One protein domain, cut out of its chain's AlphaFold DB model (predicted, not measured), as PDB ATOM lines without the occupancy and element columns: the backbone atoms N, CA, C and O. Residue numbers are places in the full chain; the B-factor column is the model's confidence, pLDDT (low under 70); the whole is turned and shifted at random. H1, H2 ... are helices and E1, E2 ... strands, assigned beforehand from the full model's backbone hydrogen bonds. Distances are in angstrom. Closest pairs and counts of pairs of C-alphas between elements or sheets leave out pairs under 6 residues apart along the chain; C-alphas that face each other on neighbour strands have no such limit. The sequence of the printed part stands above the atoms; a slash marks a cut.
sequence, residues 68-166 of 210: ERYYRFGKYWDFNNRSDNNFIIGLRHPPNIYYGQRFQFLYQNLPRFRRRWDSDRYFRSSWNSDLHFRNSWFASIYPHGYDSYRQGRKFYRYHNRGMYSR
ATOM      1  N   GLU A  68     -24.741 -49.234 -55.250       64.94
ATOM      2  CA  GLU A  68     -23.945 -48.265 -55.999       64.94
ATOM      3  C   GLU A  68     -23.016 -47.542 -55.017       64.94
ATOM      4  O   GLU A  68     -23.414 -46.676 -54.235       64.94
ATOM      5  N   ARG A  69     -21.753 -47.976 -54.996       85.56
ATOM      6  CA  ARG A  69     -20.706 -47.328 -54.215       85.56
ATOM      7  C   ARG A  69     -20.508 -45.937 -54.792       85.56
ATOM      8  O   ARG A  69     -20.299 -45.780 -55.992       85.56
ATOM      9  N   TYR A  70     -20.508 -44.935 -53.934       90.62
ATOM     10  CA  TYR A  70     -20.345 -43.561 -54.375       90.62
ATOM     11  C   TYR A  70     -18.860 -43.241 -54.553       90.62
ATOM     12  O   TYR A  70     -18.105 -43.273 -53.583       90.62
ATOM     13  N   TYR A  71     -18.420 -42.942 -55.773       92.06
ATOM     14  CA  TYR A  71     -17.029 -42.567 -56.027       92.06
ATOM     15  C   TYR A  71     -16.825 -41.064 -55.848       92.06
ATOM     16  O   TYR A  71     -17.384 -40.260 -56.595       92.06
ATOM     17  N   ARG A  72     -16.010 -40.669 -54.863       90.75
ATOM     18  CA  ARG A  72     -15.596 -39.271 -54.687       90.75
ATOM     19  C   ARG A  72     -14.354 -39.139 -53.817       90.75
ATOM     20  O   ARG A  72     -14.119 -39.960 -52.935       90.75
ATOM     21  N   PHE A  73     -13.593 -38.064 -54.030       91.06
ATOM     22  CA  PHE A  73     -12.351 -37.779 -53.299       91.06
ATOM     23  C   PHE A  73     -11.334 -38.930 -53.406       91.06
ATOM     24  O   PHE A  73     -10.705 -39.317 -52.427       91.06
ATOM     25  N   GLY A  74     -11.223 -39.517 -54.603       92.00
ATOM     26  CA  GLY A  74     -10.248 -40.566 -54.915       92.00
ATOM     27  C   GLY A  74     -10.581 -41.964 -54.386       92.00
ATOM     28  O   GLY A  74      -9.790 -42.878 -54.599       92.00
ATOM     29  N   LYS A  75     -11.729 -42.175 -53.724       93.75
ATOM     30  CA  LYS A  75     -12.147 -43.505 -53.249       93.75
ATOM     31  C   LYS A  75     -13.638 -43.774 -53.429       93.75
ATOM     32  O   LYS A  75     -14.456 -42.861 -53.543       93.75
ATOM     33  N   TYR A  76     -13.980 -45.059 -53.418       93.88
ATOM     34  CA  TYR A  76     -15.357 -45.524 -53.304       93.88
ATOM     35  C   TYR A  76     -15.821 -45.472 -51.849       93.88
ATOM     36  O   TYR A  76     -15.101 -45.886 -50.937       93.88
ATOM     37  N   TRP A  77     -17.044 -44.996 -51.659       93.62
ATOM     38  CA  TRP A  77     -17.721 -44.913 -50.377       93.62
ATOM     39  C   TRP A  77     -18.897 -45.880 -50.357       93.62
ATOM     40  O   TRP A  77     -19.786 -45.808 -51.207       93.62
ATOM     41  N   ASP A  78     -18.913 -46.759 -49.358       93.69
ATOM     42  CA  ASP A  78     -20.100 -47.527 -48.997       93.69
ATOM     43  C   ASP A  78     -20.642 -46.960 -47.687       93.69
ATOM     44  O   ASP A  78     -20.219 -47.319 -46.587       93.69
ATOM     45  N   PHE A  79     -21.581 -46.025 -47.810       92.12
ATOM     46  CA  PHE A  79     -22.100 -45.278 -46.670       92.12
ATOM     47  C   PHE A  79     -22.792 -46.138 -45.621       92.12
ATOM     48  O   PHE A  79     -22.884 -45.706 -44.476       92.12
ATOM     49  N   ASN A  80     -23.261 -47.328 -45.990       88.12
ATOM     50  CA  ASN A  80     -23.912 -48.255 -45.073       88.12
ATOM     51  C   ASN A  80     -22.927 -49.277 -44.483       88.12
ATOM     52  O   ASN A  80     -23.322 -50.082 -43.643       88.12
ATOM     53  N   ASN A  81     -21.665 -49.269 -44.915       91.62
ATOM     54  CA  ASN A  81     -20.606 -50.052 -44.295       91.62
ATOM     55  C   ASN A  81     -19.999 -49.306 -43.094       91.62
ATOM     56  O   ASN A  81     -20.189 -48.102 -42.917       91.62
ATOM     57  N   ARG A  82     -19.255 -50.025 -42.254       91.69
ATOM     58  CA  ARG A  82     -18.503 -49.458 -41.135       91.69
ATOM     59  C   ARG A  82     -17.384 -48.538 -41.649       91.69
ATOM     60  O   ARG A  82     -16.809 -48.768 -42.713       91.69
ATOM     61  N   SER A  83     -17.079 -47.500 -40.871       93.56
ATOM     62  CA  SER A  83     -15.869 -46.688 -41.061       93.56
ATOM     63  C   SER A  83     -14.597 -47.522 -40.844       93.56
ATOM     64  O   SER A  83     -14.609 -48.485 -40.075       93.56
ATOM     65  N   ASP A  84     -13.500 -47.137 -41.493       93.00
ATOM     66  CA  ASP A  84     -12.230 -47.870 -41.441       93.00
ATOM     67  C   ASP A  84     -11.671 -47.917 -40.003       93.00
ATOM     68  O   ASP A  84     -11.659 -46.904 -39.299       93.00
ATOM     69  N   ASN A  85     -11.153 -49.068 -39.555       93.31
ATOM     70  CA  ASN A  85     -10.649 -49.224 -38.180       93.31
ATOM     71  C   ASN A  85      -9.518 -48.234 -37.848       93.31
ATOM     72  O   ASN A  85      -9.522 -47.639 -36.773       93.31
ATOM     73  N   ASN A  86      -8.597 -48.000 -38.787       95.12
ATOM     74  CA  ASN A  86      -7.510 -47.030 -38.612       95.12
ATOM     75  C   ASN A  86      -8.042 -45.604 -38.437       95.12
ATOM     76  O   ASN A  86      -7.519 -44.836 -37.634       95.12
ATOM     77  N   PHE A  87      -9.111 -45.261 -39.162       95.25
ATOM     78  CA  PHE A  87      -9.782 -43.980 -38.990       95.25
ATOM     79  C   PHE A  87     -10.419 -43.880 -37.598       95.25
ATOM     80  O   PHE A  87     -10.221 -42.875 -36.928       95.25
ATOM     81  N   ILE A  88     -11.119 -44.926 -37.145       93.88
ATOM     82  CA  ILE A  88     -11.770 -44.968 -35.826       93.88
ATOM     83  C   ILE A  88     -10.756 -44.766 -34.693       93.88
ATOM     84  O   ILE A  88     -10.977 -43.932 -33.819       93.88
ATOM     85  N   ILE A  89      -9.641 -45.501 -34.723       93.44
ATOM     86  CA  ILE A  89      -8.598 -45.441 -33.687       93.44
ATOM     87  C   ILE A  89      -7.927 -44.058 -33.652       93.44
ATOM     88  O   ILE A  89      -7.534 -43.590 -32.587       93.44
ATOM     89  N   GLY A  90      -7.831 -43.375 -34.797       93.75
ATOM     90  CA  GLY A  90      -7.234 -42.042 -34.899       93.75
ATOM     91  C   GLY A  90      -8.119 -40.887 -34.413       93.75
ATOM     92  O   GLY A  90      -7.666 -39.740 -34.403       93.75
ATOM     93  N   LEU A  91      -9.376 -41.132 -34.033       95.06
ATOM     94  CA  LEU A  91     -10.276 -40.070 -33.583       95.06
ATOM     95  C   LEU A  91      -9.971 -39.649 -32.145       95.06
ATOM     96  O   LEU A  91     -10.108 -40.429 -31.209       95.06
ATOM     97  N   ARG A  92      -9.707 -38.351 -31.944       94.69
ATOM     98  CA  ARG A  92      -9.613 -37.750 -30.601       94.69
ATOM     99  C   ARG A  92     -10.916 -37.888 -29.804       94.69
ATOM    100  O   ARG A  92     -10.900 -38.037 -28.585       94.69
ATOM    101  N   HIS A  93     -12.047 -37.788 -30.497       95.31
ATOM    102  CA  HIS A  93     -13.383 -37.897 -29.923       95.31
ATOM    103  C   HIS A  93     -14.199 -38.888 -30.757       95.31
ATOM    104  O   HIS A  93     -14.700 -38.497 -31.815       95.31
ATOM    105  N   PRO A  94     -14.321 -40.158 -30.340       93.06
ATOM    106  CA  PRO A  94     -15.114 -41.135 -31.077       93.06
ATOM    107  C   PRO A  94     -16.618 -40.817 -30.955       93.06
ATOM    108  O   PRO A  94     -17.090 -40.512 -29.856       93.06
ATOM    109  N   PRO A  95     -17.395 -40.850 -32.056       92.50
ATOM    110  CA  PRO A  95     -18.849 -40.752 -31.984       92.50
ATOM    111  C   PRO A  95     -19.447 -42.017 -31.358       92.50
ATOM    112  O   PRO A  95     -18.949 -43.121 -31.573       92.50
ATOM    113  N   ASN A  96     -20.590 -41.870 -30.685       93.12
ATOM    114  CA  ASN A  96     -21.419 -43.021 -30.309       93.12
ATOM    115  C   ASN A  96     -22.136 -43.588 -31.545       93.12
ATOM    116  O   ASN A  96     -22.427 -44.777 -31.608       93.12
ATOM    117  N   ILE A  97     -22.406 -42.735 -32.544       91.44
ATOM    118  CA  ILE A  97     -23.044 -43.109 -33.809       91.44
ATOM    119  C   ILE A  97     -22.141 -42.719 -34.983       91.44
ATOM    120  O   ILE A  97     -22.064 -41.554 -35.372       91.44
ATOM    121  N   TYR A  98     -21.500 -43.712 -35.601       92.50
ATOM    122  CA  TYR A  98     -20.679 -43.510 -36.806       92.50
ATOM    123  C   TYR A  98     -21.507 -43.258 -38.066       92.50
ATOM    124  O   TYR A  98     -21.008 -42.696 -39.035       92.50
ATOM    125  N   TYR A  99     -22.778 -43.663 -38.071       93.44
ATOM    126  CA  TYR A  99     -23.654 -43.478 -39.228       93.44
ATOM    127  C   TYR A  99     -23.061 -44.099 -40.519       93.44
ATOM    128  O   TYR A  99     -23.131 -43.532 -41.614       93.44
ATOM    129  N   GLY A 100     -22.436 -45.273 -40.356       92.56
ATOM    130  CA  GLY A 100     -21.675 -45.988 -41.381       92.56
ATOM    131  C   GLY A 100     -20.374 -45.276 -41.774       92.56
ATOM    132  O   GLY A 100     -19.648 -44.788 -40.907       92.56
ATOM    133  N   GLN A 101     -20.068 -45.197 -43.074       95.00
ATOM    134  CA  GLN A 101     -18.925 -44.421 -43.585       95.00
ATOM    135  C   GLN A 101     -19.240 -42.927 -43.741       95.00
ATOM    136  O   GLN A 101     -18.353 -42.145 -44.082       95.00
ATOM    137  N   ARG A 102     -20.483 -42.493 -43.490       95.25
ATOM    138  CA  ARG A 102     -20.882 -41.082 -43.655       95.25
ATOM    139  C   ARG A 102     -20.109 -40.159 -42.718       95.25
ATOM    140  O   ARG A 102     -19.729 -39.065 -43.130       95.25
ATOM    141  N   PHE A 103     -19.843 -40.597 -41.485       96.31
ATOM    142  CA  PHE A 103     -19.026 -39.825 -40.551       96.31
ATOM    143  C   PHE A 103     -17.589 -39.671 -41.051       96.31
ATOM    144  O   PHE A 103     -17.095 -38.550 -41.131       96.31
ATOM    145  N   GLN A 104     -16.944 -40.769 -41.456       96.69
ATOM    146  CA  GLN A 104     -15.598 -40.728 -42.030       96.69
ATOM    147  C   GLN A 104     -15.534 -39.823 -43.263       96.69
ATOM    148  O   GLN A 104     -14.643 -38.983 -43.373       96.69
ATOM    149  N   PHE A 105     -16.513 -39.946 -44.156       96.19
ATOM    150  CA  PHE A 105     -16.630 -39.117 -45.345       96.19
ATOM    151  C   PHE A 105     -16.685 -37.624 -45.009       96.19
ATOM    152  O   PHE A 105     -15.948 -36.834 -45.598       96.19
ATOM    153  N   LEU A 106     -17.510 -37.225 -44.041       95.94
ATOM    154  CA  LEU A 106     -17.599 -35.829 -43.611       95.94
ATOM    155  C   LEU A 106     -16.328 -35.361 -42.899       95.94
ATOM    156  O   LEU A 106     -15.845 -34.264 -43.171       95.94
ATOM    157  N   TYR A 107     -15.765 -36.185 -42.016       96.88
ATOM    158  CA  TYR A 107     -14.567 -35.843 -41.253       96.88
ATOM    159  C   TYR A 107     -13.348 -35.622 -42.154       96.88
ATOM    160  O   TYR A 107     -12.570 -34.696 -41.925       96.88
ATOM    161  N   GLN A 108     -13.196 -36.439 -43.199       95.81
ATOM    162  CA  GLN A 108     -12.067 -36.354 -44.123       95.81
ATOM    163  C   GLN A 108     -12.251 -35.263 -45.185       95.81
ATOM    164  O   GLN A 108     -11.280 -34.598 -45.533       95.81
ATOM    165  N   ASN A 109     -13.477 -35.042 -45.673       95.75
ATOM    166  CA  ASN A 109     -13.699 -34.222 -46.873       95.75
ATOM    167  C   ASN A 109     -14.374 -32.868 -46.615       95.75
ATOM    168  O   ASN A 109     -14.495 -32.062 -47.535       95.75
ATOM    169  N   LEU A 110     -14.829 -32.591 -45.389       94.25
ATOM    170  CA  LEU A 110     -15.502 -31.336 -45.055       94.25
ATOM    171  C   LEU A 110     -14.787 -30.629 -43.886       94.25
ATOM    172  O   LEU A 110     -15.140 -30.848 -42.725       94.25
ATOM    173  N   PRO A 111     -13.826 -29.716 -44.150       94.19
ATOM    174  CA  PRO A 111     -13.003 -29.088 -43.107       94.19
ATOM    175  C   PRO A 111     -13.808 -28.412 -41.988       94.19
ATOM    176  O   PRO A 111     -13.474 -28.512 -40.808       94.19
ATOM    177  N   ARG A 112     -14.929 -27.769 -42.341       91.56
ATOM    178  CA  ARG A 112     -15.846 -27.153 -41.366       91.56
ATOM    179  C   ARG A 112     -16.494 -28.169 -40.418       91.56
ATOM    180  O   ARG A 112     -16.754 -27.818 -39.271       91.56
ATOM    181  N   PHE A 113     -16.754 -29.393 -40.883       94.50
ATOM    182  CA  PHE A 113     -17.295 -30.472 -40.060       94.50
ATOM    183  C   PHE A 113     -16.238 -30.939 -39.069       94.50
ATOM    184  O   PHE A 113     -16.495 -30.918 -37.872       94.50
ATOM    185  N   ARG A 114     -15.029 -31.251 -39.555       95.88
ATOM    186  CA  ARG A 114     -13.896 -31.659 -38.713       95.88
ATOM    187  C   ARG A 114     -13.601 -30.638 -37.616       95.88
ATOM    188  O   ARG A 114     -13.566 -30.991 -36.444       95.88
ATOM    189  N   ARG A 115     -13.498 -29.353 -37.976       93.94
ATOM    190  CA  ARG A 115     -13.263 -28.273 -37.006       93.94
ATOM    191  C   ARG A 115     -14.321 -28.249 -35.900       93.94
ATOM    192  O   ARG A 115     -13.964 -28.130 -34.732       93.94
ATOM    193  N   ARG A 116     -15.610 -28.358 -36.247       93.00
ATOM    194  CA  ARG A 116     -16.698 -28.400 -35.253       93.00
ATOM    195  C   ARG A 116     -16.669 -29.694 -34.439       93.00
ATOM    196  O   ARG A 116     -16.810 -29.630 -33.227       93.00
ATOM    197  N   TRP A 117     -16.419 -30.838 -35.070       95.31
ATOM    198  CA  TRP A 117     -16.287 -32.119 -34.379       95.31
ATOM    199  C   TRP A 117     -15.203 -32.089 -33.303       95.31
ATOM    200  O   TRP A 117     -15.442 -32.521 -32.177       95.31
ATOM    201  N   ASP A 118     -14.034 -31.543 -33.633       95.06
ATOM    202  CA  ASP A 118     -12.877 -31.540 -32.743       95.06
ATOM    203  C   ASP A 118     -13.021 -30.512 -31.603       95.06
ATOM    204  O   ASP A 118     -12.550 -30.759 -30.494       95.06
ATOM    205  N   SER A 119     -13.711 -29.388 -31.827       92.94
ATOM    206  CA  SER A 119     -13.772 -28.273 -30.861       92.94
ATOM    207  C   SER A 119     -15.077 -28.160 -30.064       92.94
ATOM    208  O   SER A 119     -15.050 -27.719 -28.918       92.94
ATOM    209  N   ASP A 120     -16.216 -28.587 -30.610       92.44
ATOM    210  CA  ASP A 120     -17.539 -28.255 -30.073       92.44
ATOM    211  C   ASP A 120     -18.230 -29.485 -29.456       92.44
ATOM    212  O   ASP A 120     -18.600 -30.448 -30.132       92.44
ATOM    213  N   ARG A 121     -18.420 -29.458 -28.130       91.06
ATOM    214  CA  ARG A 121     -19.097 -30.539 -27.394       91.06
ATOM    215  C   ARG A 121     -20.570 -30.671 -27.790       91.06
ATOM    216  O   ARG A 121     -21.055 -31.799 -27.888       91.06
ATOM    217  N   TYR A 122     -21.274 -29.565 -28.020       88.94
ATOM    218  CA  TYR A 122     -22.685 -29.595 -28.406       88.94
ATOM    219  C   TYR A 122     -22.848 -30.157 -29.811       88.94
ATOM    220  O   TYR A 122     -23.741 -30.962 -30.048       88.94
ATOM    221  N   PHE A 123     -21.921 -29.837 -30.715       91.50
ATOM    222  CA  PHE A 123     -21.880 -30.435 -32.048       91.50
ATOM    223  C   PHE A 123     -21.835 -31.966 -31.994       91.50
ATOM    224  O   PHE A 123     -22.602 -32.642 -32.681       91.50
ATOM    225  N   ARG A 124     -20.964 -32.518 -31.138       93.69
ATOM    226  CA  ARG A 124     -20.865 -33.970 -30.922       93.69
ATOM    227  C   ARG A 124     -22.132 -34.546 -30.297       93.69
ATOM    228  O   ARG A 124     -22.579 -35.612 -30.709       93.69
ATOM    229  N   SER A 125     -22.722 -33.842 -29.330       89.81
ATOM    230  CA  SER A 125     -23.988 -34.247 -28.714       89.81
ATOM    231  C   SER A 125     -25.099 -34.362 -29.759       89.81
ATOM    232  O   SER A 125     -25.689 -35.431 -29.885       89.81
ATOM    233  N   SER A 126     -25.302 -33.334 -30.586       89.88
ATOM    234  CA  SER A 126     -26.332 -33.339 -31.630       89.88
ATOM    235  C   SER A 126     -26.057 -34.347 -32.732       89.88
ATOM    236  O   SER A 126     -26.980 -34.993 -33.214       89.88
ATOM    237  N   TRP A 127     -24.793 -34.553 -33.104       93.31
ATOM    238  CA  TRP A 127     -24.442 -35.642 -34.010       93.31
ATOM    239  C   TRP A 127     -24.847 -37.006 -33.458       93.31
ATOM    240  O   TRP A 127     -25.329 -37.839 -34.218       93.31
ATOM    241  N   ASN A 128     -24.677 -37.244 -32.158       91.69
ATOM    242  CA  ASN A 128     -25.029 -38.518 -31.538       91.69
ATOM    243  C   ASN A 128     -26.539 -38.655 -31.274       91.69
ATOM    244  O   ASN A 128     -27.038 -39.774 -31.288       91.69
ATOM    245  N   SER A 129     -27.289 -37.567 -31.082       90.06
ATOM    246  CA  SER A 129     -28.716 -37.639 -30.726       90.06
ATOM    247  C   SER A 129     -29.682 -37.390 -31.887       90.06
ATOM    248  O   SER A 129     -30.790 -37.912 -31.867       90.06
ATOM    249  N   ASP A 130     -29.292 -36.625 -32.909       89.56
ATOM    250  CA  ASP A 130     -30.232 -36.067 -33.884       89.56
ATOM    251  C   ASP A 130     -29.983 -36.564 -35.319       89.56
ATOM    252  O   ASP A 130     -28.939 -36.326 -35.936       89.56
ATOM    253  N   LEU A 131     -30.978 -37.262 -35.875       87.94
ATOM    254  CA  LEU A 131     -30.929 -37.782 -37.242       87.94
ATOM    255  C   LEU A 131     -30.989 -36.674 -38.300       87.94
ATOM    256  O   LEU A 131     -30.261 -36.743 -39.292       87.94
ATOM    257  N   HIS A 132     -31.822 -35.653 -38.105       88.38
ATOM    258  CA  HIS A 132     -31.931 -34.526 -39.030       88.38
ATOM    259  C   HIS A 132     -30.632 -33.724 -39.062       88.38
ATOM    260  O   HIS A 132     -30.204 -33.292 -40.134       88.38
ATOM    261  N   PHE A 133     -29.944 -33.618 -37.924       90.31
ATOM    262  CA  PHE A 133     -28.615 -33.027 -37.861       90.31
ATOM    263  C   PHE A 133     -27.620 -33.784 -38.738       90.31
ATOM    264  O   PHE A 133     -27.015 -33.181 -39.629       90.31
ATOM    265  N   ARG A 134     -27.507 -35.107 -38.562       92.06
ATOM    266  CA  ARG A 134     -26.628 -35.960 -39.383       92.06
ATOM    267  C   ARG A 134     -26.951 -35.841 -40.873       92.06
ATOM    268  O   ARG A 134     -26.056 -35.597 -41.683       92.06
ATOM    269  N   ASN A 135     -28.233 -35.936 -41.219       91.25
ATOM    270  CA  ASN A 135     -28.716 -35.836 -42.595       91.25
ATOM    271  C   ASN A 135     -28.401 -34.476 -43.219       91.25
ATOM    272  O   ASN A 135     -27.941 -34.421 -44.354       91.25
ATOM    273  N   SER A 136     -28.584 -33.384 -42.474       90.56
ATOM    274  CA  SER A 136     -28.312 -32.032 -42.967       90.56
ATOM    275  C   SER A 136     -26.833 -31.803 -43.281       90.56
ATOM    276  O   SER A 136     -26.499 -31.200 -44.301       90.56
ATOM    277  N   TRP A 137     -25.936 -32.332 -42.443       91.75
ATOM    278  CA  TRP A 137     -24.497 -32.277 -42.679       91.75
ATOM    279  C   TRP A 137     -24.098 -33.101 -43.893       91.75
ATOM    280  O   TRP A 137     -23.345 -32.622 -44.742       91.75
ATOM    281  N   PHE A 138     -24.642 -34.309 -44.005       92.62
ATOM    282  CA  PHE A 138     -24.356 -35.193 -45.122       92.62
ATOM    283  C   PHE A 138     -24.869 -34.631 -46.457       92.62
ATOM    284  O   PHE A 138     -24.117 -34.568 -47.431       92.62
ATOM    285  N   ALA A 139     -26.093 -34.096 -46.480       90.81
ATOM    286  CA  ALA A 139     -26.710 -33.460 -47.646       90.81
ATOM    287  C   ALA A 139     -25.940 -32.242 -48.173       90.81
ATOM    288  O   ALA A 139     -26.097 -31.869 -49.333       90.81
ATOM    289  N   SER A 140     -25.112 -31.623 -47.325       88.12
ATOM    290  CA  SER A 140     -24.331 -30.442 -47.695       88.12
ATOM    291  C   SER A 140     -23.203 -30.729 -48.684       88.12
ATOM    292  O   SER A 140     -22.661 -29.801 -49.279       88.12
ATOM    293  N   ILE A 141     -22.832 -32.001 -48.840       89.81
ATOM    294  CA  ILE A 141     -21.772 -32.411 -49.755       89.81
ATOM    295  C   ILE A 141     -22.184 -33.618 -50.609       89.81
ATOM    296  O   ILE A 141     -21.666 -33.762 -51.711       89.81
ATOM    297  N   TYR A 142     -23.107 -34.469 -50.155       89.25
ATOM    298  CA  TYR A 142     -23.611 -35.610 -50.921       89.25
ATOM    299  C   TYR A 142     -24.855 -35.215 -51.741       89.25
ATOM    300  O   TYR A 142     -25.788 -34.678 -51.141       89.25
ATOM    301  N   PRO A 143     -24.910 -35.472 -53.068       83.56
ATOM    302  CA  PRO A 143     -25.941 -34.931 -53.965       83.56
ATOM    303  C   PRO A 143     -27.193 -35.807 -54.170       83.56
ATOM    304  O   PRO A 143     -28.150 -35.344 -54.779       83.56
ATOM    305  N   HIS A 144     -27.293 -37.006 -53.589       86.19
ATOM    306  CA  HIS A 144     -28.464 -37.892 -53.773       86.19
ATOM    307  C   HIS A 144     -29.278 -38.061 -52.478       86.19
ATOM    308  O   HIS A 144     -28.729 -37.831 -51.409       86.19
ATOM    309  N   GLY A 145     -30.567 -38.421 -52.543       78.12
ATOM    310  CA  GLY A 145     -31.365 -38.955 -51.415       78.12
ATOM    311  C   GLY A 145     -31.685 -38.038 -50.216       78.12
ATOM    312  O   GLY A 145     -32.316 -38.495 -49.267       78.12
ATOM    313  N   TYR A 146     -31.281 -36.761 -50.228       83.12
ATOM    314  CA  TYR A 146     -31.464 -35.825 -49.102       83.12
ATOM    315  C   TYR A 146     -32.042 -34.469 -49.531       83.12
ATOM    316  O   TYR A 146     -31.704 -33.428 -48.962       83.12
ATOM    317  N   ASP A 147     -32.935 -34.462 -50.521       81.56
ATOM    318  CA  ASP A 147     -33.469 -33.221 -51.097       81.56
ATOM    319  C   ASP A 147     -34.123 -32.320 -50.054       81.56
ATOM    320  O   ASP A 147     -33.909 -31.114 -50.072       81.56
ATOM    321  N   SER A 148     -34.796 -32.899 -49.054       81.31
ATOM    322  CA  SER A 148     -35.439 -32.147 -47.968       81.31
ATOM    323  C   SER A 148     -34.497 -31.225 -47.173       81.31
ATOM    324  O   SER A 148     -34.976 -30.332 -46.481       81.31
ATOM    325  N   TYR A 149     -33.178 -31.417 -47.263       83.31
ATOM    326  CA  TYR A 149     -32.150 -30.640 -46.558       83.31
ATOM    327  C   TYR A 149     -31.414 -29.645 -47.469       83.31
ATOM    328  O   TYR A 149     -30.481 -28.975 -47.026       83.31
ATOM    329  N   ARG A 150     -31.818 -29.553 -48.740       79.38
ATOM    330  CA  ARG A 150     -31.249 -28.651 -49.747       79.38
ATOM    331  C   ARG A 150     -32.124 -27.411 -49.921       79.38
ATOM    332  O   ARG A 150     -33.194 -27.304 -49.328       79.38
ATOM    333  N   GLN A 151     -31.615 -26.436 -50.667       75.81
ATOM    334  CA  GLN A 151     -32.199 -25.101 -50.826       75.81
ATOM    335  C   GLN A 151     -33.707 -25.128 -51.101       75.81
ATOM    336  O   GLN A 151     -34.182 -25.918 -51.910       75.81
ATOM    337  N   GLY A 152     -34.456 -24.282 -50.384       66.19
ATOM    338  CA  GLY A 152     -35.913 -24.166 -50.526       66.19
ATOM    339  C   GLY A 152     -36.734 -25.310 -49.913       66.19
ATOM    340  O   GLY A 152     -37.946 -25.342 -50.095       66.19
ATOM    341  N   ARG A 153     -36.113 -26.257 -49.190       77.50
ATOM    342  CA  ARG A 153     -36.803 -27.418 -48.593       77.50
ATOM    343  C   ARG A 153     -36.852 -27.370 -47.060       77.50
ATOM    344  O   ARG A 153     -36.162 -26.569 -46.426       77.50
ATOM    345  N   LYS A 154     -37.658 -28.266 -46.466       73.81
ATOM    346  CA  LYS A 154     -38.046 -28.301 -45.035       73.81
ATOM    347  C   LYS A 154     -36.880 -28.136 -44.045       73.81
ATOM    348  O   LYS A 154     -37.051 -27.518 -43.001       73.81
ATOM    349  N   PHE A 155     -35.697 -28.657 -44.365       72.38
ATOM    350  CA  PHE A 155     -34.537 -28.696 -43.468       72.38
ATOM    351  C   PHE A 155     -33.299 -27.962 -44.006       72.38
ATOM    352  O   PHE A 155     -32.199 -28.157 -43.489       72.38
ATOM    353  N   TYR A 156     -33.441 -27.093 -45.012       61.00
ATOM    354  CA  TYR A 156     -32.315 -26.385 -45.642       61.00
ATOM    355  C   TYR A 156     -31.347 -25.713 -44.646       61.00
ATOM    356  O   TYR A 156     -30.125 -25.778 -44.787       61.00
ATOM    357  N   ARG A 157     -31.890 -25.083 -43.594       69.62
ATOM    358  CA  ARG A 157     -31.115 -24.285 -42.623       69.62
ATOM    359  C   ARG A 157     -30.561 -25.084 -41.443       69.62
ATOM    360  O   ARG A 157     -29.881 -24.508 -40.597       69.62
ATOM    361  N   TYR A 158     -30.813 -26.389 -41.394       70.62
ATOM    362  CA  TYR A 158     -30.569 -27.204 -40.205       70.62
ATOM    363  C   TYR A 158     -29.074 -27.273 -39.821       70.62
ATOM    364  O   TYR A 158     -28.725 -27.158 -38.648       70.62
ATOM    365  N   HIS A 159     -28.169 -27.338 -40.805       70.56
ATOM    366  CA  HIS A 159     -26.719 -27.400 -40.556       70.56
ATOM    367  C   HIS A 159     -26.046 -26.030 -40.327       70.56
ATOM    368  O   HIS A 159     -24.977 -25.964 -39.721       70.56
ATOM    369  N   ASN A 160     -26.640 -24.927 -40.807       57.00
ATOM    370  CA  ASN A 160     -25.990 -23.607 -40.846       57.00
ATOM    371  C   ASN A 160     -26.266 -22.717 -39.624       57.00
ATOM    372  O   ASN A 160     -25.564 -21.729 -39.428       57.00
ATOM    373  N   ARG A 161     -27.268 -23.024 -38.792       54.69
ATOM    374  CA  ARG A 161     -27.834 -22.021 -37.872       54.69
ATOM    375  C   ARG A 161     -27.444 -22.118 -36.397       54.69
ATOM    376  O   ARG A 161     -28.150 -21.562 -35.569       54.69
ATOM    377  N   GLY A 162     -26.381 -22.837 -36.024       51.69
ATOM    378  CA  GLY A 162     -26.004 -22.979 -34.600       51.69
ATOM    379  C   GLY A 162     -27.120 -23.566 -33.711       51.69
ATOM    380  O   GLY A 162     -27.030 -23.544 -32.487       51.69
ATOM    381  N   MET A 163     -28.173 -24.108 -34.334       53.28
ATOM    382  CA  MET A 163     -29.426 -24.549 -33.709       53.28
ATOM    383  C   MET A 163     -29.286 -25.847 -32.922       53.28
ATOM    384  O   MET A 163     -30.206 -26.274 -32.240       53.28
ATOM    385  N   TYR A 164     -28.106 -26.445 -32.981       60.16
ATOM    386  CA  TYR A 164     -27.755 -27.662 -32.278       60.16
ATOM    387  C   TYR A 164     -27.330 -27.395 -30.813       60.16
ATOM    388  O   TYR A 164     -27.133 -28.335 -30.055       60.16
ATOM    389  N   SER A 165     -27.198 -26.122 -30.390       47.34
ATOM    390  CA  SER A 165     -26.670 -25.755 -29.057       47.34
ATOM    391  C   SER A 165     -27.643 -25.077 -28.086       47.34
ATOM    392  O   SER A 165     -27.273 -24.879 -26.931       47.34
ATOM    393  N   ARG A 166     -28.864 -24.686 -28.471       45.72
ATOM    394  CA  ARG A 166     -29.763 -23.957 -27.554       45.72
ATOM    395  C   ARG A 166     -31.219 -24.331 -27.787       45.72
ATOM    396  O   ARG A 166     -31.825 -23.839 -28.722       45.72
TER     397      ARG A 166
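This is residues 68 to 166 of the 210 residues of an uncharacterized protein of Smittium mucronatum (UniProt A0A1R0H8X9). Four short helices, H2 to H5, turn a corner at each link and make a ring-like group in which H5 comes back to H2; a small hairpin of two strands, E1 and E2, and the short helix H1 lie towards one end of the domain, and the long unnamed stretch 140 to 166 lies at the other. The printed part has 99 residues with two named strands and then five named helices, in the order E1, E2, H1, H2, H3, H4, H5. The sheet, E1 - E2, is antiparallel, and the class is mostly helix, with under half of the residues, 46, in named elements. The whole is compact, with a radius of gyration of the C-alphas of 13.1 A and spans of 35 by 31 by 20 A.

Find C-alpha 70 at (-20.345, -43.561, -54.375); there E1 begins, residues 70 to 72, and E2 follows at residues 75 to 77, each 6.4 A long. Look next to H1, residues 85 to 89, 6.2 A, and to H2, residues 102 to 109, 10.4 A, which begins at C-alpha 102 at (-20.882, -41.082, -43.655). H3 runs over residues 111 to 119, 12.3 A, H4 over 121 to 129, 12.4 A, and H5 over 131 to 139, 12.0 A, ending at C-alpha 139 at (-26.710, -33.460, -47.646).

Begin at the hairpin E1 and E2, antiparallel at 144 degrees, where N 70 and O 77 are 3.0 A apart and N 77 and O 70 are 2.8 A apart, both within hydrogen-bond range. From E2, look to H2: their closest C-alphas, those of Trp 77 and Phe 105, are 7.8 A apart. H1 is close to H2 but not clearly touching, the closest C-alphas, of Phe 87 and Gln 104, being 7.3 A apart. H2 and H3 touch only at the corner, C-alphas 107 and 114 at 4.9 A, and are only just about perpendicular at 71 degrees. H3 and H4 only just touch, only at the corner, with C-alphas 117 and 124 at 6.0 A, about perpendicular at 75 degrees. H4 and H5 likewise only just touch, only at the corner, with C-alphas 127 and 134 at 5.8 A, about perpendicular at 76 degrees. H2 and H5 only just touch, with 3 pairs of C-alphas within 8 A, the closest those of Leu 106 and Phe 138 at 7.0 A, a steep tilt of 40 degrees, the same way. H2 and H4 are apart. In H1, H2, H3, H4 and H5 every O i to N i+4 pair is within hydrogen-bond range.

The two C-alphas farthest apart, those of Ile 89 and Gly 152, are 38.5 A apart. The printed part has no cut, and the link from H1 to H2, 12 residues, is long. Mean pLDDT of the printed part is 86.7; look for values under 70 at residues 68, 152, 156 to 157 and 160 to 166.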